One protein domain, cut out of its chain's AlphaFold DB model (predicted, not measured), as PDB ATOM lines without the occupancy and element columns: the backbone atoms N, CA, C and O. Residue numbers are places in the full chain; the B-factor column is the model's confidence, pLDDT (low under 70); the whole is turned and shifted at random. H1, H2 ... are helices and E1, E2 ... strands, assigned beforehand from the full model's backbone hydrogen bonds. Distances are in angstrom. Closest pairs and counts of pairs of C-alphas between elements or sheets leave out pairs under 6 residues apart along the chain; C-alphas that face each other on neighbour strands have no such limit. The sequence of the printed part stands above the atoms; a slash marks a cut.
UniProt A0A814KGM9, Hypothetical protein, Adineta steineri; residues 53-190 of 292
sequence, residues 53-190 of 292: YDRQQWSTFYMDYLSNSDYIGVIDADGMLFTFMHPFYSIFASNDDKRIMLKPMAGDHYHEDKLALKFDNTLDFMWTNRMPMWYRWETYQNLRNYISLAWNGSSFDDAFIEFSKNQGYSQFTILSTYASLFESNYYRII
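This is residues 53 to 190 of the 292 residues of the protein "Hypothetical protein" of Adineta steineri (UniProt A0A814KGM9). A helical core, in which H4 crosses H6 nearly at a right angle, has H3 and H5 towards one end of the long axis and two small strand pairs, E1 with E4 and E3 with E5, towards the other. H1 meets the first residues of H6, while E2 and H2 lie farthest out beyond the strand pairs. The printed part has 138 residues with six named helices and five named strands, in the order H1 E1 E2 H2 E3 H3 E4 H4 H5 H6 E5; E1 and E4 are antiparallel, E3 and E5 parallel. The class is mixed, helices and strands, with 68 residues, under half, in named elements. It is compact, with a radius of gyration of the C-alphas of 14.4 A, and only just elongated, spanning 41 by 27 by 25 A.

H1, residues 53 to 60, touches H6, residues 171 to 182, through residues 171 to 172 of H6 alone; the closest C-alphas, of Gln 57 and Gln 171, are 5.8 A apart. E1, residues 71 to 74, is the antiparallel neighbour of E4, residues 133 to 136, at 152 degrees, with N 72 and O 135 within hydrogen-bond range at 2.8 A. E2, residues 79 to 81, pairs with no named strand and is apart from H6. H2, residues 87 to 90, touches no helix, but it and E3, residues 100 to 102, are near each other, with 5 pairs of C-alphas within 10 A. E3 is the parallel neighbour of E5, residues 187 to 189, at 33 degrees, with N 188 and O 100 at 2.8 A. H3, residues 113 to 117, touches H6, closest at the C-alphas of Asp 113 and Ile 174, 5.8 A. H4, residues 137 to 150, touches H6 and is about perpendicular to it at 88 degrees; the closest C-alphas, of Thr 139 and Ala 179, are 6.6 A apart. H4 touches H5, residues 156 to 163, at a steep tilt of 62 degrees, closest at the C-alphas of Ser 148 and Phe 156, 5.0 A. H3 touches H5 too, closest at the C-alphas of Leu 115 and Phe 163, 5.8 A. Every O i to N i+4 pair is within hydrogen-bond range in H1, H3, H5 and H6, and 9 of 10 are in H4; H2 is too short for such a pair.

H1 begins at C-alpha 53 (136.183, 111.067, 112.699) and is 10.7 A long. H4, the longest helix, runs 20.9 A from C-alpha 137 (153.983, 122.779, 105.163), and H6 runs 16.4 A. E5 ends at C-alpha 189 (161.379, 105.823, 104.646).

The two C-alphas farthest apart, of Phe 84 and Asn 152, are 44.1 A apart. The printed part has no cut. The link from H3 to E4, residues 118 to 132, is long. The mean pLDDT of the printed part is 89.4, and residues 87 to 89 are under 70.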
ATOM      1  N   TYR A  53     135.102 111.701 113.447       77.88
ATOM      2  CA  TYR A  53     136.183 111.067 112.699       77.88
ATOM      3  C   TYR A  53     136.392 111.643 111.285       77.88
ATOM      4  O   TYR A  53     137.505 112.024 110.951       77.88
ATOM      5  N   ASP A  54     135.346 111.796 110.467       79.12
ATOM      6  CA  ASP A  54     135.491 112.318 109.096       79.12
ATOM      7  C   ASP A  54     135.976 113.783 109.107       79.12
ATOM      8  O   ASP A  54     136.763 114.191 108.252       79.12
ATOM      9  N   ARG A  55     135.534 114.572 110.104       84.12
ATOM     10  CA  ARG A  55     136.012 115.946 110.336       84.12
ATOM     11  C   ARG A  55     137.505 115.950 110.658       84.12
ATOM     12  O   ARG A  55     138.250 116.669 110.004       84.12
ATOM     13  N   GLN A  56     137.943 115.120 111.606       86.75
ATOM     14  CA  GLN A  56     139.360 114.969 111.959       86.75
ATOM     15  C   GLN A  56     140.206 114.574 110.738       86.75
ATOM     16  O   GLN A  56     141.279 115.138 110.502       86.75
ATOM     17  N   GLN A  57     139.718 113.623 109.935       89.19
ATOM     18  CA  GLN A  57     140.410 113.183 108.727       89.19
ATOM     19  C   GLN A  57     140.521 114.305 107.693       89.19
ATOM     20  O   GLN A  57     141.597 114.501 107.134       89.19
ATOM     21  N   TRP A  58     139.442 115.061 107.462       91.50
ATOM     22  CA  TRP A  58     139.465 116.221 106.571       91.50
ATOM     23  C   TRP A  58     140.426 117.302 107.073       91.50
ATOM     24  O   TRP A  58     141.293 117.738 106.320       91.50
ATOM     25  N   SER A  59     140.326 117.674 108.352       92.12
ATOM     26  CA  SER A  59     141.142 118.724 108.978       92.12
ATOM     27  C   SER A  59     142.638 118.431 108.859       92.12
ATOM     28  O   SER A  59     143.437 119.318 108.562       92.12
ATOM     29  N   THR A  60     143.029 117.157 108.970       93.50
ATOM     30  CA  THR A  60     144.431 116.743 108.819       93.50
ATOM     31  C   THR A  60     145.001 117.118 107.447       93.50
ATOM     32  O   THR A  60     146.164 117.497 107.356       93.50
ATOM     33  N   PHE A  61     144.201 117.088 106.377       95.56
ATOM     34  CA  PHE A  61     144.654 117.513 105.050       95.56
ATOM     35  C   PHE A  61     144.815 119.025 104.907       95.56
ATOM     36  O   PHE A  61     145.311 119.449 103.870       95.56
ATOM     37  N   TYR A  62     144.422 119.820 105.901       95.62
ATOM     38  CA  TYR A  62     144.405 121.284 105.878       95.62
ATOM     39  C   TYR A  62     145.209 121.926 107.015       95.62
ATOM     40  O   TYR A  62     145.077 123.123 107.277       95.62
ATOM     41  N   MET A  63     146.074 121.154 107.677       95.00
ATOM     42  CA  MET A  63     146.882 121.635 108.802       95.00
ATOM     43  C   MET A  63     147.821 122.791 108.426       95.00
ATOM     44  O   MET A  63     148.139 123.622 109.277       95.00
ATOM     45  N   ASP A  64     148.218 122.895 107.155       95.81
ATOM     46  CA  ASP A  64     148.962 124.042 106.631       95.81
ATOM     47  C   ASP A  64     148.176 125.356 106.753       95.81
ATOM     48  O   ASP A  64     148.752 126.377 107.091       95.81
ATOM     49  N   TYR A  65     146.848 125.377 106.636       95.06
ATOM     50  CA  TYR A  65     146.101 126.625 106.867       95.06
ATOM     51  C   TYR A  65     146.064 127.071 108.335       95.06
ATOM     52  O   TYR A  65     145.671 128.205 108.632       95.06
ATOM     53  N   LEU A  66     146.460 126.199 109.262       92.56
ATOM     54  CA  LEU A  66     146.377 126.446 110.699       92.56
ATOM     55  C   LEU A  66     147.704 126.927 111.301       92.56
ATOM     56  O   LEU A  66     147.685 127.572 112.353       92.56
ATOM     57  N   SER A  67     148.835 126.679 110.633       90.19
ATOM     58  CA  SER A  67     150.179 127.017 111.112       90.19
ATOM     59  C   SER A  67     151.079 127.503 109.983       90.19
ATOM     60  O   SER A  67     151.107 126.880 108.942       90.19
ATOM     61  N   ASN A  68     151.896 128.537 110.219       87.44
ATOM     62  CA  ASN A  68     152.915 129.012 109.267       87.44
ATOM     63  C   ASN A  68     154.301 128.365 109.490       87.44
ATOM     64  O   ASN A  68     155.315 128.926 109.075       87.44
ATOM     65  N   SER A  69     154.383 127.256 110.231       92.38
ATOM     66  CA  SER A  69     155.651 126.567 110.508       92.38
ATOM     67  C   SER A  69     156.156 125.775 109.300       92.38
ATOM     68  O   SER A  69     155.368 125.152 108.597       92.38
ATOM     69  N   ASP A  70     157.480 125.709 109.120       92.25
ATOM     70  CA  ASP A  70     158.112 124.926 108.039       92.25
ATOM     71  C   ASP A  70     157.771 123.426 108.110       92.25
ATOM     72  O   ASP A  70     157.649 122.744 107.089       92.25
ATOM     73  N   TYR A  71     157.623 122.918 109.337       93.56
ATOM     74  CA  TYR A  71     157.298 121.534 109.654       93.56
ATOM     75  C   TYR A  71     156.081 121.486 110.570       93.56
ATOM     76  O   TYR A  71     156.006 122.218 111.556       93.56
ATOM     77  N   ILE A  72     155.158 120.579 110.269       95.19
ATOM     78  CA  ILE A  72     153.918 120.384 111.011       95.19
ATOM     79  C   ILE A  72     153.884 118.936 111.487       95.19
ATOM     80  O   ILE A  72     153.867 118.010 110.676       95.19
ATOM     81  N   GLY A  73     153.904 118.764 112.808       93.44
ATOM     82  CA  GLY A  73     153.749 117.482 113.484       93.44
ATOM     83  C   GLY A  73     152.322 117.337 113.986       93.44
ATOM     84  O   GLY A  73     151.882 118.134 114.812       93.44
ATOM     85  N   VAL A  74     151.604 116.328 113.505       92.81
ATOM     86  CA  VAL A  74     150.207 116.090 113.880       92.81
ATOM     87  C   VAL A  74     150.142 114.994 114.939       92.81
ATOM     88  O   VAL A  74     150.822 113.973 114.833       92.81
ATOM     89  N   ILE A  75     149.329 115.226 115.967       90.50
ATOM     90  CA  ILE A  75     149.022 114.276 117.038       90.50
ATOM     91  C   ILE A  75     147.499 114.219 117.136       90.50
ATOM     92  O   ILE A  75     146.861 115.269 117.220       90.50
ATOM     93  N   ASP A  76     146.922 113.020 117.145       88.19
ATOM     94  CA  ASP A  76     145.487 112.875 117.389       88.19
ATOM     95  C   ASP A  76     145.119 113.330 118.811       88.19
ATOM     96  O   ASP A  76     145.951 113.342 119.719       88.19
ATOM     97  N   ALA A  77     143.852 113.680 119.041       85.75
ATOM     98  CA  ALA A  77     143.391 114.138 120.355       85.75
ATOM     99  C   ALA A  77     143.507 113.060 121.456       85.75
ATOM    100  O   ALA A  77     143.617 113.392 122.636       85.75
ATOM    101  N   ASP A  78     143.510 111.773 121.084       84.19
ATOM    102  CA  ASP A  78     143.805 110.641 121.974       84.19
ATOM    103  C   ASP A  78     145.291 110.219 121.944       84.19
ATOM    104  O   ASP A  78     145.685 109.210 122.545       84.19
ATOM    105  N   GLY A  79     146.123 111.000 121.255       84.94
ATOM    106  CA  GLY A  79     147.569 110.892 121.215       84.94
ATOM    107  C   GLY A  79     148.233 111.476 122.454       84.94
ATOM    108  O   GLY A  79     147.782 112.449 123.058       84.94
ATOM    109  N   MET A  80     149.343 110.864 122.855       83.44
ATOM    110  CA  MET A  80     150.112 111.302 124.017       83.44
ATOM    111  C   MET A  80     151.597 111.336 123.690       83.44
ATOM    112  O   MET A  80     152.141 110.345 123.210       83.44
ATOM    113  N   LEU A  81     152.260 112.447 124.022       85.38
ATOM    114  CA  LEU A  81     153.719 112.515 124.076       85.38
ATOM    115  C   LEU A  81     154.181 111.967 125.422       85.38
ATOM    116  O   LEU A  81     153.879 112.548 126.466       85.38
ATOM    117  N   PHE A  82     154.909 110.860 125.394       81.06
ATOM    118  CA  PHE A  82     155.389 110.203 126.604       81.06
ATOM    119  C   PHE A  82     156.886 110.383 126.839       81.06
ATOM    120  O   PHE A  82     157.351 110.027 127.910       81.06
ATOM    121  N   THR A  83     157.643 110.962 125.905       78.19
ATOM    122  CA  THR A  83     159.057 111.306 126.115       78.19
ATOM    123  C   THR A  83     159.418 112.650 125.482       78.19
ATOM    124  O   THR A  83     158.639 113.217 124.716       78.19
ATOM    125  N   PHE A  84     160.596 113.174 125.829       79.00
ATOM    126  CA  PHE A  84     161.132 114.431 125.305       79.00
ATOM    127  C   PHE A  84     161.315 114.405 123.791       79.00
ATOM    128  O   PHE A  84     162.195 113.733 123.276       79.00
ATOM    129  N   MET A  85     160.512 115.188 123.082       77.81
ATOM    130  CA  MET A  85     160.622 115.320 121.644       77.81
ATOM    131  C   MET A  85     161.817 116.185 121.269       77.81
ATOM    132  O   MET A  85     161.919 117.340 121.683       77.81
ATOM    133  N   HIS A  86     162.686 115.635 120.426       73.69
ATOM    134  CA  HIS A  86     163.867 116.326 119.948       73.69
ATOM    135  C   HIS A  86     163.886 116.375 118.415       73.69
ATOM    136  O   HIS A  86     163.933 115.314 117.789       73.69
ATOM    137  N   PRO A  87     163.933 117.561 117.778       69.31
ATOM    138  CA  PRO A  87     163.821 117.681 116.325       69.31
ATOM    139  C   PRO A  87     164.736 116.736 115.525       69.31
ATOM    140  O   PRO A  87     164.272 116.013 114.648       69.31
ATOM    141  N   PHE A  88     166.021 116.629 115.874       68.25
ATOM    142  CA  PHE A  88     166.971 115.818 115.091       68.25
ATOM    143  C   PHE A  88     166.860 114.299 115.281       68.25
ATOM    144  O   PHE A  88     167.374 113.560 114.453       68.25
ATOM    145  N   TYR A  89     166.201 113.833 116.346       67.56
ATOM    146  CA  TYR A  89     166.052 112.395 116.635       67.56
ATOM    147  C   TYR A  89     164.602 111.912 116.525       67.56
ATOM    148  O   TYR A  89     164.348 110.709 116.505       67.56
ATOM    149  N   SER A  90     163.652 112.845 116.479       74.00
ATOM    150  CA  SER A  90     162.216 112.574 116.439       74.00
ATOM    151  C   SER A  90     161.574 112.983 115.112       74.00
ATOM    152  O   SER A  90     160.488 112.498 114.817       74.00
ATOM    153  N   ILE A  91     162.218 113.859 114.328       82.69
ATOM    154  CA  ILE A  91     161.688 114.369 113.050       82.69
ATOM    155  C   ILE A  91     162.558 113.912 111.881       82.69
ATOM    156  O   ILE A  91     162.034 113.410 110.889       82.69
ATOM    157  N   PHE A  92     163.880 114.077 111.980       86.69
ATOM    158  CA  PHE A  92     164.802 113.833 110.867       86.69
ATOM    159  C   PHE A  92     165.468 112.457 110.916       86.69
ATOM    160  O   PHE A  92     165.641 111.865 111.977       86.69
ATOM    161  N   ALA A  93     165.845 111.947 109.741       80.25
ATOM    162  CA  ALA A  93     166.449 110.630 109.581       80.25
ATOM    163  C   ALA A  93     167.802 110.479 110.292       80.25
ATOM    164  O   ALA A  93     168.106 109.401 110.806       80.25
ATOM    165  N   SER A  94     168.627 111.527 110.287       76.19
ATOM    166  CA  SER A  94     169.845 111.624 111.092       76.19
ATOM    167  C   SER A  94     170.346 113.072 111.152       76.19
ATOM    168  O   SER A  94     169.784 113.968 110.524       76.19
ATOM    169  N   ASN A  95     171.449 113.308 111.871       71.69
ATOM    170  CA  ASN A  95     172.126 114.611 111.865       71.69
ATOM    171  C   ASN A  95     172.624 115.013 110.463       71.69
ATOM    172  O   ASN A  95     172.595 116.194 110.115       71.69
ATOM    173  N   ASP A  96     173.057 114.034 109.666       80.56
ATOM    174  CA  ASP A  96     173.584 114.256 108.315       80.56
ATOM    175  C   ASP A  96     172.473 114.243 107.255       80.56
ATOM    176  O   ASP A  96     172.568 114.920 106.232       80.56
ATOM    177  N   ASP A  97     171.398 113.492 107.504       84.19
ATOM    178  CA  ASP A  97     170.243 113.370 106.624       84.19
ATOM    179  C   ASP A  97     169.035 114.106 107.212       84.19
ATOM    180  O   ASP A  97     168.239 113.559 107.977       84.19
ATOM    181  N   LYS A  98     168.892 115.367 106.801       86.12
ATOM    182  CA  LYS A  98     167.828 116.285 107.235       86.12
ATOM    183  C   LYS A  98     166.462 116.004 106.600       86.12
ATOM    184  O   LYS A  98     165.575 116.855 106.656       86.12
ATOM    185  N   ARG A  99     166.277 114.849 105.959       92.06
ATOM    186  CA  ARG A  99     164.960 114.432 105.475       92.06
ATOM    187  C   ARG A  99     164.079 114.015 106.639       92.06
ATOM    188  O   ARG A  99     164.544 113.360 107.572       92.06
ATOM    189  N   ILE A 100     162.804 114.377 106.561       92.19
ATOM    190  CA  ILE A 100     161.776 113.962 107.505       92.19
ATOM    191  C   ILE A 100     161.631 112.452 107.423       92.19
ATOM    192  O   ILE A 100     161.553 111.850 106.349       92.19
ATOM    193  N   MET A 101     161.604 111.831 108.582       89.62
ATOM    194  CA  MET A 101     161.474 110.405 108.699       89.62
ATOM    195  C   MET A 101     160.015 109.978 108.610       89.62
ATOM    196  O   MET A 101     159.175 110.425 109.384       89.62
ATOM    197  N   LEU A 102     159.747 109.027 107.721       90.12
ATOM    198  CA  LEU A 102     158.475 108.325 107.648       90.12
ATOM    199  C   LEU A 102     158.696 106.866 108.027       90.12
ATOM    200  O   LEU A 102     159.609 106.211 107.515       90.12
ATOM    201  N   LYS A 103     157.865 106.355 108.932       85.94
ATOM    202  CA  LYS A 103     158.020 105.014 109.492       85.94
ATOM    203  C   LYS A 103     156.813 104.137 109.187       85.94
ATOM    204  O   LYS A 103     155.874 104.124 109.972       85.94
ATOM    205  N   PRO A 104     156.834 103.405 108.065       87.94
ATOM    206  CA  PRO A 104     155.785 102.459 107.746       87.94
ATOM    207  C   PRO A 104     156.076 101.062 108.296       87.94
ATOM    208  O   PRO A 104     157.226 100.675 108.552       87.94
ATOM    209  N   MET A 105     155.013 100.270 108.383       84.81
ATOM    210  CA  MET A 105     155.069  98.814 108.350       84.81
ATOM    211  C   MET A 105     154.742  98.326 106.933       84.81
ATOM    212  O   MET A 105     154.011  98.984 106.199       84.81
ATOM    213  N   ALA A 106     155.298  97.184 106.527       85.50
ATOM    214  CA  ALA A 106     154.886  96.552 105.278       85.50
ATOM    215  C   ALA A 106     153.440  96.043 105.390       85.50
ATOM    216  O   ALA A 106     153.061  95.475 106.416       85.50
ATOM    217  N   GLY A 107     152.673  96.217 104.318       83.19
ATOM    218  CA  GLY A 107     151.235  95.972 104.279       83.19
ATOM    219  C   GLY A 107     150.458  97.272 104.107       83.19
ATOM    220  O   GLY A 107     150.999  98.359 104.262       83.19
ATOM    221  N   ASP A 108     149.185  97.142 103.767       79.31
ATOM    222  CA  ASP A 108     148.220  98.237 103.739       79.31
ATOM    223  C   ASP A 108     146.988  97.737 104.493       79.31
ATOM    224  O   ASP A 108     146.347  96.810 104.007       79.31
ATOM    225  N   HIS A 109     146.713  98.255 105.697       82.19
ATOM    226  CA  HIS A 109     145.536  97.867 106.490       82.19
ATOM    227  C   HIS A 109     144.347  98.812 106.274       82.19
ATOM    228  O   HIS A 109     143.248  98.538 106.758       82.19
ATOM    229  N   TYR A 110     144.555  99.909 105.546       80.50
ATOM    230  CA  TYR A 110     143.562 100.934 105.240       80.50
ATOM    231  C   TYR A 110     143.296 100.949 103.730       80.50
ATOM    232  O   TYR A 110     143.260 102.010 103.119       80.50
ATOM    233  N   HIS A 111     143.092  99.755 103.156       81.75
ATOM    234  CA  HIS A 111     142.988  99.369 101.734       81.75
ATOM    235  C   HIS A 111     142.313 100.337 100.731       81.75
ATOM    236  O   HIS A 111     142.394 100.126  99.514       81.75
ATOM    237  N   GLU A 112     141.610 101.362 101.208       89.19
ATOM    238  CA  GLU A 112     140.940 102.403 100.434       89.19
ATOM    239  C   GLU A 112     141.791 103.667 100.197       89.19
ATOM    240  O   GLU A 112     141.359 104.554  99.459       89.19
ATOM    241  N   ASP A 113     143.023 103.753 100.711       90.69
ATOM    242  CA  ASP A 113     143.946 104.872 100.427       90.69
ATOM    243  C   ASP A 113     144.180 105.077  98.916       90.69
ATOM    244  O   ASP A 113     144.297 106.202  98.414       90.69
ATOM    245  N   LYS A 114     144.158 103.976  98.157       92.38
ATOM    246  CA  LYS A 114     144.254 103.972  96.690       92.38
ATOM    247  C   LYS A 114     143.118 104.719  95.997       92.38
ATOM    248  O   LYS A 114     143.279 105.143  94.854       92.38
ATOM    249  N   LEU A 115     141.959 104.890  96.638       92.94
ATOM    250  CA  LEU A 115     140.864 105.656  96.049       92.94
ATOM    251  C   LEU A 115     141.238 107.128  95.931       92.94
ATOM    252  O   LEU A 115     140.992 107.729  94.879       92.94
ATOM    253  N   ALA A 116     141.843 107.678  96.988       93.50
ATOM    254  CA  ALA A 116     142.338 109.044  97.018       93.50
ATOM    255  C   ALA A 116     143.517 109.206  96.049       93.50
ATOM    256  O   ALA A 116     143.494 110.104  95.207       93.50
ATOM    257  N   LEU A 117     144.494 108.295  96.126       95.50
ATOM    258  CA  LEU A 117     145.766 108.395  95.406       95.50
ATOM    259  C   LEU A 117     145.727 107.908  93.946       95.50
ATOM    260  O   LEU A 117     146.591 108.285  93.167       95.50
ATOM    261  N   LYS A 118     144.737 107.103  93.548       95.12
ATOM    262  CA  LYS A 118     144.637 106.442  92.226       95.12
ATOM    263  C   LYS A 118     145.775 105.467  91.895       95.12
ATOM    264  O   LYS A 118     145.964 105.117  90.731       95.12
ATOM    265  N   PHE A 119     146.493 104.984  92.902       93.75
ATOM    266  CA  PHE A 119     147.468 103.902  92.783       93.75
ATOM    267  C   PHE A 119     147.533 103.101  94.087       93.75
ATOM    268  O   PHE A 119     147.163 103.606  95.146       93.75
ATOM    269  N   ASP A 120     147.989 101.851  94.001       90.06
ATOM    270  CA  ASP A 120     148.108 100.973  95.163       90.06
ATOM    271  C   ASP A 120     149.295 101.360  96.052       90.06
ATOM    272  O   ASP A 120     150.360 101.761  95.578       90.06
ATOM    273  N   ASN A 121     149.114 101.168  97.354       87.31
ATOM    274  CA  ASN A 121     150.133 101.356  98.370       87.31
ATOM    275  C   ASN A 121     150.407 100.021  99.074       87.31
ATOM    276  O   ASN A 121     149.521  99.185  99.221       87.31
ATOM    277  N   THR A 122     151.649  99.803  99.496       89.81
ATOM    278  CA  THR A 122     152.071  98.589 100.218       89.81
ATOM    279  C   THR A 122     152.700  98.905 101.573       89.81
ATOM    280  O   THR A 122     153.292  98.020 102.198       89.81
ATOM    281  N   LEU A 123     152.609 100.165 102.006       90.62
ATOM    282  CA  LEU A 123     153.223 100.687 103.216       90.62
ATOM    283  C   LEU A 123     152.180 101.347 104.115       90.62
ATOM    284  O   LEU A 123     151.564 102.338 103.740       90.62
ATOM    285  N   ASP A 124     152.047 100.864 105.340       88.81
ATOM    286  CA  ASP A 124     151.103 101.405 106.305       88.81
ATOM    287  C   ASP A 124     151.830 102.256 107.337       88.81
ATOM    288  O   ASP A 124     152.596 101.757 108.169       88.81
ATOM    289  N   PHE A 125     151.592 103.562 107.284       89.56
ATOM    290  CA  PHE A 125     152.215 104.509 108.196       89.56
ATOM    291  C   PHE A 125     151.462 104.584 109.528       89.56
ATOM    292  O   PHE A 125     152.100 104.688 110.578       89.56
ATOM    293  N   MET A 126     150.133 104.434 109.517       86.75
ATOM    294  CA  MET A 126     149.314 104.503 110.732       86.75
ATOM    295  C   MET A 126     149.352 103.263 111.590       86.75
ATOM    296  O   MET A 126     149.154 103.357 112.800       86.75
ATOM    297  N   TRP A 127     149.655 102.110 111.010       82.94
ATOM    298  CA  TRP A 127     149.776 100.884 111.782       82.94
ATOM    299  C   TRP A 127     150.900 100.937 112.822       82.94
ATOM    300  O   TRP A 127     150.818 100.295 113.868       82.94
ATOM    301  N   THR A 128     151.932 101.750 112.577       77.44
ATOM    302  CA  THR A 128     152.984 101.995 113.574       77.44
ATOM    303  C   THR A 128     152.503 102.852 114.744       77.44
ATOM    304  O   THR A 128     153.133 102.837 115.799       77.44
ATOM    305  N   ASN A 129     151.405 103.594 114.557       79.81
ATOM    306  CA  ASN A 129     150.790 104.485 115.535       79.81
ATOM    307  C   ASN A 129     151.815 105.401 116.238       79.81
ATOM    308  O   ASN A 129     151.736 105.663 117.442       79.81
ATOM    309  N   ARG A 130     152.830 105.844 115.485       80.75
ATOM    310  CA  ARG A 130     153.888 106.726 115.976       80.75
ATOM    311  C   ARG A 130     153.478 108.169 115.771       80.75
ATOM    312  O   ARG A 130     153.213 108.580 114.647       80.75
ATOM    313  N   MET A 131     153.474 108.921 116.865       84.69
ATOM    314  CA  MET A 131     153.111 110.332 116.871       84.69
ATOM    315  C   MET A 131     154.235 111.181 117.490       84.69
ATOM    316  O   MET A 131     154.943 110.698 118.381       84.69
ATOM    317  N   PRO A 132     154.393 112.449 117.071       88.81
ATOM    318  CA  PRO A 132     153.684 113.092 115.964       88.81
ATOM    319  C   PRO A 132     154.120 112.548 114.602       88.81
ATOM    320  O   PRO A 132     155.271 112.138 114.438       88.81
ATOM    321  N   MET A 133     153.224 112.605 113.620       90.62
ATOM    322  CA  MET A 133     153.593 112.426 112.216       90.62
ATOM    323  C   MET A 133     153.939 113.771 111.594       90.62
ATOM    324  O   MET A 133     153.153 114.715 111.672       90.62
ATOM    325  N   TRP A 134     155.134 113.858 111.014       93.12
ATOM    326  CA  TRP A 134     155.722 115.110 110.552       93.12
ATOM    327  C   TRP A 134     155.654 115.255 109.040       93.12
ATOM    328  O   TRP A 134     156.003 114.334 108.303       93.12
ATOM    329  N   TYR A 135     155.301 116.457 108.597       96.06
ATOM    330  CA  TYR A 135     155.275 116.834 107.188       96.06
ATOM    331  C   TYR A 135     155.782 118.264 107.017       96.06
ATOM    332  O   TYR A 135     155.682 119.082 107.933       96.06
ATOM    333  N   ARG A 136     156.324 118.579 105.841       96.25
ATOM    334  CA  ARG A 136     156.547 119.971 105.441       96.25
ATOM    335  C   ARG A 136     155.204 120.651 105.210       96.25
ATOM    336  O   ARG A 136     154.267 120.010 104.731       96.25
ATOM    337  N   TRP A 137     155.143 121.948 105.488       96.06
ATOM    338  CA  TRP A 137     153.983 122.779 105.163       96.06
ATOM    339  C   TRP A 137     153.524 122.573 103.704       96.06
ATOM    340  O   TRP A 137     152.341 122.341 103.456       96.06
ATOM    341  N   GLU A 138     154.447 122.575 102.729       97.19
ATOM    342  CA  GLU A 138     154.071 122.538 101.307       97.19
ATOM    343  C   GLU A 138     153.446 121.201 100.896       97.19
ATOM    344  O   GLU A 138     152.654 121.153  99.956       97.19
ATOM    345  N   THR A 139     153.771 120.118 101.604       98.25
ATOM    346  CA  THR A 139     153.303 118.767 101.279       98.25
ATOM    347  C   THR A 139     151.783 118.665 101.340       98.25
ATOM    348  O   THR A 139     151.188 117.984 100.507       98.25
ATOM    349  N   TYR A 140     151.135 119.372 102.271       98.06
ATOM    350  CA  TYR A 140     149.674 119.393 102.370       98.06
ATOM    351  C   TYR A 140     149.045 120.011 101.116       98.06
ATOM    352  O   TYR A 140     148.199 119.391 100.468       98.06
ATOM    353  N   GLN A 141     149.510 121.198 100.714       97.62
ATOM    354  CA  GLN A 141     149.034 121.872  99.506       97.62
ATOM    355  C   GLN A 141     149.309 121.041  98.246       97.62
ATOM    356  O   GLN A 141     148.424 120.874  97.401       97.62
ATOM    357  N   ASN A 142     150.518 120.494  98.124       98.44
ATOM    358  CA  ASN A 142     150.926 119.687  96.980       98.44
ATOM    359  C   ASN A 142     150.094 118.406  96.857       98.44
ATOM    360  O   ASN A 142     149.634 118.084  95.759       98.44
ATOM    361  N   LEU A 143     149.812 117.727  97.974       98.44
ATOM    362  CA  LEU A 143     148.915 116.574  97.995       98.44
ATOM    363  C   LEU A 143     147.499 116.955  97.551       98.44
ATOM    364  O   LEU A 143     146.921 116.266  96.709       98.44
ATOM    365  N   ARG A 144     146.923 118.039  98.091       98.25
ATOM    366  CA  ARG A 144     145.571 118.471  97.699       98.25
ATOM    367  C   ARG A 144     145.494 118.781  96.203       98.25
ATOM    368  O   ARG A 144     144.532 118.380  95.541       98.25
ATOM    369  N   ASN A 145     146.526 119.420  95.650       98.38
ATOM    370  CA  ASN A 145     146.649 119.674  94.213       98.38
ATOM    371  C   ASN A 145     146.761 118.370  93.410       98.38
ATOM    372  O   ASN A 145     146.084 118.211  92.394       98.38
ATOM    373  N   TYR A 146     147.579 117.423  93.874       98.31
ATOM    374  CA  TYR A 146     147.716 116.110  93.250       98.31
ATOM    375  C   TYR A 146     146.381 115.365  93.190       98.31
ATOM    376  O   TYR A 146     145.981 114.918  92.117       98.31
ATOM    377  N   ILE A 147     145.664 115.278  94.313       98.00
ATOM    378  CA  ILE A 147     144.353 114.624  94.378       98.00
ATOM    379  C   ILE A 147     143.365 115.330  93.445       98.00
ATOM    380  O   ILE A 147     142.690 114.663  92.670       98.00
ATOM    381  N   SER A 148     143.335 116.663  93.429       97.38
ATOM    382  CA  SER A 148     142.469 117.420  92.511       97.38
ATOM    383  C   SER A 148     142.718 117.034  91.043       97.38
ATOM    384  O   SER A 148     141.782 116.760  90.290       97.38
ATOM    385  N   LEU A 149     143.988 116.920  90.634       97.44
ATOM    386  CA  LEU A 149     144.367 116.481  89.286       97.44
ATOM    387  C   LEU A 149     143.997 115.016  89.015       97.44
ATOM    388  O   LEU A 149     143.426 114.710  87.969       97.44
ATOM    389  N   ALA A 150     144.275 114.116  89.962       96.50
ATOM    390  CA  ALA A 150     143.950 112.692  89.864       96.50
ATOM    391  C   ALA A 150     142.431 112.427  89.797       96.50
ATOM    392  O   ALA A 150     141.992 111.377  89.324       96.50
ATOM    393  N   TRP A 151     141.626 113.396  90.235       96.25
ATOM    394  CA  TRP A 151     140.165 113.401  90.183       96.25
ATOM    395  C   TRP A 151     139.617 114.322  89.079       96.25
ATOM    396  O   TRP A 151     138.581 114.970  89.241       96.25
ATOM    397  N   ASN A 152     140.294 114.352  87.924       95.44
ATOM    398  CA  ASN A 152     139.880 115.068  86.708       95.44
ATOM    399  C   ASN A 152     139.695 116.586  86.894       95.44
ATOM    400  O   ASN A 152     138.843 117.192  86.246       95.44
ATOM    401  N   GLY A 153     140.480 117.207  87.775       89.50
ATOM    402  CA  GLY A 153     140.408 118.644  88.048       89.50
ATOM    403  C   GLY A 153     139.263 119.055  88.978       89.50
ATOM    404  O   GLY A 153     139.002 120.250  89.108       89.50
ATOM    405  N   SER A 154     138.588 118.094  89.621       92.62
ATOM    406  CA  SER A 154     137.653 118.383  90.719       92.62
ATOM    407  C   SER A 154     138.394 119.068  91.868       92.62
ATOM    408  O   SER A 154     139.598 118.868  92.032       92.62
ATOM    409  N   SER A 155     137.692 119.855  92.687       95.06
ATOM    410  CA  SER A 155     138.313 120.394  93.900       95.06
ATOM    411  C   SER A 155     138.718 119.258  94.850       95.06
ATOM    412  O   SER A 155     138.134 118.168  94.811       95.06
ATOM    413  N   PHE A 156     139.699 119.500  95.725       95.00
ATOM    414  CA  PHE A 156     140.065 118.516  96.747       95.00
ATOM    415  C   PHE A 156     138.868 118.144  97.630       95.00
ATOM    416  O   PHE A 156     138.690 116.969  97.923       95.00
ATOM    417  N   ASP A 157     138.035 119.114  98.019       92.81
ATOM    418  CA  ASP A 157     136.867 118.853  98.866       92.81
ATOM    419  C   ASP A 157     135.845 117.955  98.161       92.81
ATOM    420  O   ASP A 157     135.345 117.009  98.769       92.81
ATOM    421  N   ASP A 158     135.588 118.179  96.869       91.94
ATOM    422  CA  ASP A 158     134.712 117.303  96.082       91.94
ATOM    423  C   ASP A 158     135.293 115.886  95.988       91.94
ATOM    424  O   ASP A 158     134.587 114.903  96.219       91.94
ATOM    425  N   ALA A 159     136.597 115.762  95.718       93.38
ATOM    426  CA  ALA A 159     137.281 114.470  95.696       93.38
ATOM    427  C   ALA A 159     137.220 113.765  97.064       93.38
ATOM    428  O   ALA A 159     136.906 112.575  97.131       93.38
ATOM    429  N   PHE A 160     137.456 114.498  98.156       92.25
ATOM    430  CA  PHE A 160     137.382 114.002  99.529       92.25
ATOM    431  C   PHE A 160     135.988 113.487  99.867       92.25
ATOM    432  O   PHE A 160     135.856 112.392 100.412       92.25
ATOM    433  N   ILE A 161     134.930 114.218  99.508       89.19
ATOM    434  CA  ILE A 161     133.542 113.788  99.730       89.19
ATOM    435  C   ILE A 161     133.258 112.450  99.050       89.19
ATOM    436  O   ILE A 161     132.481 111.657  99.594       89.19
ATOM    437  N   GLU A 162     133.855 112.219  97.881       89.12
ATOM    438  CA  GLU A 162     133.693 110.998  97.103       89.12
ATOM    439  C   GLU A 162     134.489 109.830  97.683       89.12
ATOM    440  O   GLU A 162     133.887 108.796  97.975       89.12
ATOM    441  N   PHE A 163     135.803 109.966  97.906       90.00
ATOM    442  CA  PHE A 163     136.579 108.837  98.431       90.00
ATOM    443  C   PHE A 163     136.274 108.521  99.894       90.00
ATOM    444  O   PHE A 163     136.309 107.352 100.263       90.00
ATOM    445  N   SER A 164     135.869 109.507 100.702       87.88
ATOM    446  CA  SER A 164     135.480 109.272 102.103       87.88
ATOM    447  C   SER A 164     134.155 108.516 102.262       87.88
ATOM    448  O   SER A 164     133.804 108.098 103.365       87.88
ATOM    449  N   LYS A 165     133.396 108.294 101.172       85.31
ATOM    450  CA  LYS A 165     132.227 107.393 101.197       85.31
ATOM    451  C   LYS A 165     132.628 105.963 101.548       85.31
ATOM    452  O   LYS A 165     131.838 105.258 102.173       85.31
ATOM    453  N   ASN A 166     133.831 105.557 101.155       77.56
ATOM    454  CA  ASN A 166     134.381 104.259 101.492       77.56
ATOM    455  C   ASN A 166     135.192 104.421 102.777       77.56
ATOM    456  O   ASN A 166     136.221 105.088 102.815       77.56
ATOM    457  N   GLN A 167     134.665 103.866 103.864       74.12
ATOM    458  CA  GLN A 167     135.386 103.789 105.130       74.12
ATOM    459  C   GLN A 167     136.612 102.884 104.961       74.12
ATOM    460  O   GLN A 167     136.585 101.958 104.155       74.12
ATOM    461  N   GLY A 168     137.655 103.114 105.760       83.31
ATOM    462  CA  GLY A 168     138.867 102.292 105.728       83.31
ATOM    463  C   GLY A 168     140.026 102.900 104.948       83.31
ATOM    464  O   GLY A 168     140.813 102.140 104.415       83.31
ATOM    465  N   TYR A 169     140.133 104.229 104.903       89.75
ATOM    466  CA  TYR A 169     141.351 104.948 104.520       89.75
ATOM    467  C   TYR A 169     141.999 105.596 105.753       89.75
ATOM    468  O   TYR A 169     141.354 105.791 106.792       89.75
ATOM    469  N   SER A 170     143.262 105.978 105.616       91.56
ATOM    470  CA  SER A 170     144.058 106.684 106.609       91.56
ATOM    471  C   SER A 170     144.632 107.963 105.998       91.56
ATOM    472  O   SER A 170     145.450 107.937 105.080       91.56
ATOM    473  N   GLN A 171     144.244 109.114 106.546       93.00
ATOM    474  CA  GLN A 171     144.729 110.427 106.110       93.00
ATOM    475  C   GLN A 171     146.257 110.536 106.180       93.00
ATOM    476  O   GLN A 171     146.903 111.092 105.294       93.00
ATOM    477  N   PHE A 172     146.841 109.924 107.204       93.62
ATOM    478  CA  PHE A 172     148.275 109.871 107.427       93.62
ATOM    479  C   PHE A 172     148.989 108.911 106.475       93.62
ATOM    480  O   PHE A 172     150.103 109.199 106.038       93.62
ATOM    481  N   THR A 173     148.360 107.788 106.121       94.56
ATOM    482  CA  THR A 173     148.905 106.865 105.119       94.56
ATOM    483  C   THR A 173     148.858 107.518 103.739       94.56
ATOM    484  O   THR A 173     149.872 107.517 103.049       94.56
ATOM    485  N   ILE A 174     147.763 108.196 103.377       96.06
ATOM    486  CA  ILE A 174     147.657 108.985 102.137       96.06
ATOM    487  C   ILE A 174     148.757 110.059 102.065       96.06
ATOM    488  O   ILE A 174     149.501 110.106 101.081       96.06
ATOM    489  N   LEU A 175     148.893 110.891 103.109       97.19
ATOM    490  CA  LEU A 175     149.921 111.938 103.194       97.19
ATOM    491  C   LEU A 175     151.334 111.369 103.071       97.19
ATOM    492  O   LEU A 175     152.122 111.833 102.249       97.19
ATOM    493  N   SER A 176     151.651 110.342 103.857       96.19
ATOM    494  CA  SER A 176     152.994 109.757 103.903       96.19
ATOM    495  C   SER A 176     153.362 109.035 102.611       96.19
ATOM    496  O   SER A 176     154.496 109.146 102.144       96.19
ATOM    497  N   THR A 177     152.411 108.335 101.992       96.00
ATOM    498  CA  THR A 177     152.622 107.670 100.704       96.00
ATOM    499  C   THR A 177     152.918 108.698  99.623       96.00
ATOM    500  O   THR A 177     153.939 108.580  98.943       96.00
ATOM    501  N   TYR A 178     152.110 109.760  99.520       97.62
ATOM    502  CA  TYR A 178     152.377 110.857  98.592       97.62
ATOM    503  C   TYR A 178     153.749 111.497  98.834       97.62
ATOM    504  O   TYR A 178     154.568 111.573  97.915       97.62
ATOM    505  N   ALA A 179     154.027 111.886 100.079       97.69
ATOM    506  CA  ALA A 179     155.281 112.502 100.491       97.69
ATOM    507  C   ALA A 179     156.497 111.641 100.111       97.69
ATOM    508  O   ALA A 179     157.474 112.127  99.541       97.69
ATOM    509  N   SER A 180     156.426 110.333 100.369       95.62
ATOM    510  CA  SER A 180     157.528 109.414 100.086       95.62
ATOM    511  C   SER A 180     157.798 109.208  98.592       95.62
ATOM    512  O   SER A 180     158.955 109.034  98.207       95.62
ATOM    513  N   LEU A 181     156.758 109.246  97.753       95.94
ATOM    514  CA  LEU A 181     156.867 108.978  96.318       95.94
ATOM    515  C   LEU A 181     157.205 110.232  95.513       95.94
ATOM    516  O   LEU A 181     158.079 110.192  94.647       95.94
ATOM    517  N   PHE A 182     156.528 111.343  95.798       97.62
ATOM    518  CA  PHE A 182     156.607 112.558  94.984       97.62
ATOM    519  C   PHE A 182     157.534 113.622  95.577       97.62
ATOM    520  O   PHE A 182     158.016 114.488  94.852       97.62
ATOM    521  N   GLU A 183     157.846 113.530  96.870       97.69
ATOM    522  CA  GLU A 183     158.661 114.509  97.592       97.69
ATOM    523  C   GLU A 183     159.878 113.862  98.278       97.69
ATOM    524  O   GLU A 183     160.395 114.361  99.275       97.69
ATOM    525  N   SER A 184     160.402 112.764  97.719       95.31
ATOM    526  CA  SER A 184     161.487 111.936  98.291       95.31
ATOM    527  C   SER A 184     162.797 112.671  98.632       95.31
ATOM    528  O   SER A 184     163.611 112.175  99.416       95.31
ATOM    529  N   ASN A 185     163.004 113.879  98.099       96.38
ATOM    530  CA  ASN A 185     164.108 114.760  98.494       96.38
ATOM    531  C   ASN A 185     163.952 115.322  99.917       96.38
ATOM    532  O   ASN A 185     164.944 115.708 100.527       96.38
ATOM    533  N   TYR A 186     162.729 115.358 100.445       96.25
ATOM    534  CA  TYR A 186     162.403 115.842 101.786       96.25
ATOM    535  C   TYR A 186     162.076 114.721 102.763       96.25
ATOM    536  O   TYR A 186     162.104 114.965 103.965       96.25
ATOM    537  N   TYR A 187     161.807 113.508 102.275       95.69
ATOM    538  CA  TYR A 187     161.345 112.391 103.092       95.69
ATOM    539  C   TYR A 187     162.247 111.167 102.966       95.69
ATOM    540  O   TYR A 187     162.774 110.852 101.897       95.69
ATOM    541  N   ARG A 188     162.406 110.435 104.067       92.44
ATOM    542  CA  ARG A 188     163.106 109.153 104.096       92.44
ATOM    543  C   ARG A 188     162.245 108.105 104.777       92.44
ATOM    544  O   ARG A 188     161.902 108.242 105.949       92.44
ATOM    545  N   ILE A 189     161.975 107.020 104.057       90.38
ATOM    546  CA  ILE A 189     161.379 105.823 104.646       90.38
ATOM    547  C   ILE A 189     162.431 105.130 105.512       90.38
ATOM    548  O   ILE A 189     163.504 104.752 105.034       90.38
ATOM    549  N   ILE A 190     162.102 104.948 106.786       85.69
ATOM    550  CA  ILE A 190     162.833 104.091 107.714       85.69
ATOM    551  C   ILE A 190     161.845 103.020 108.154       85.69
ATOM    552  O   ILE A 190     160.958 103.280 108.965       85.69
TER     553      ILE A 190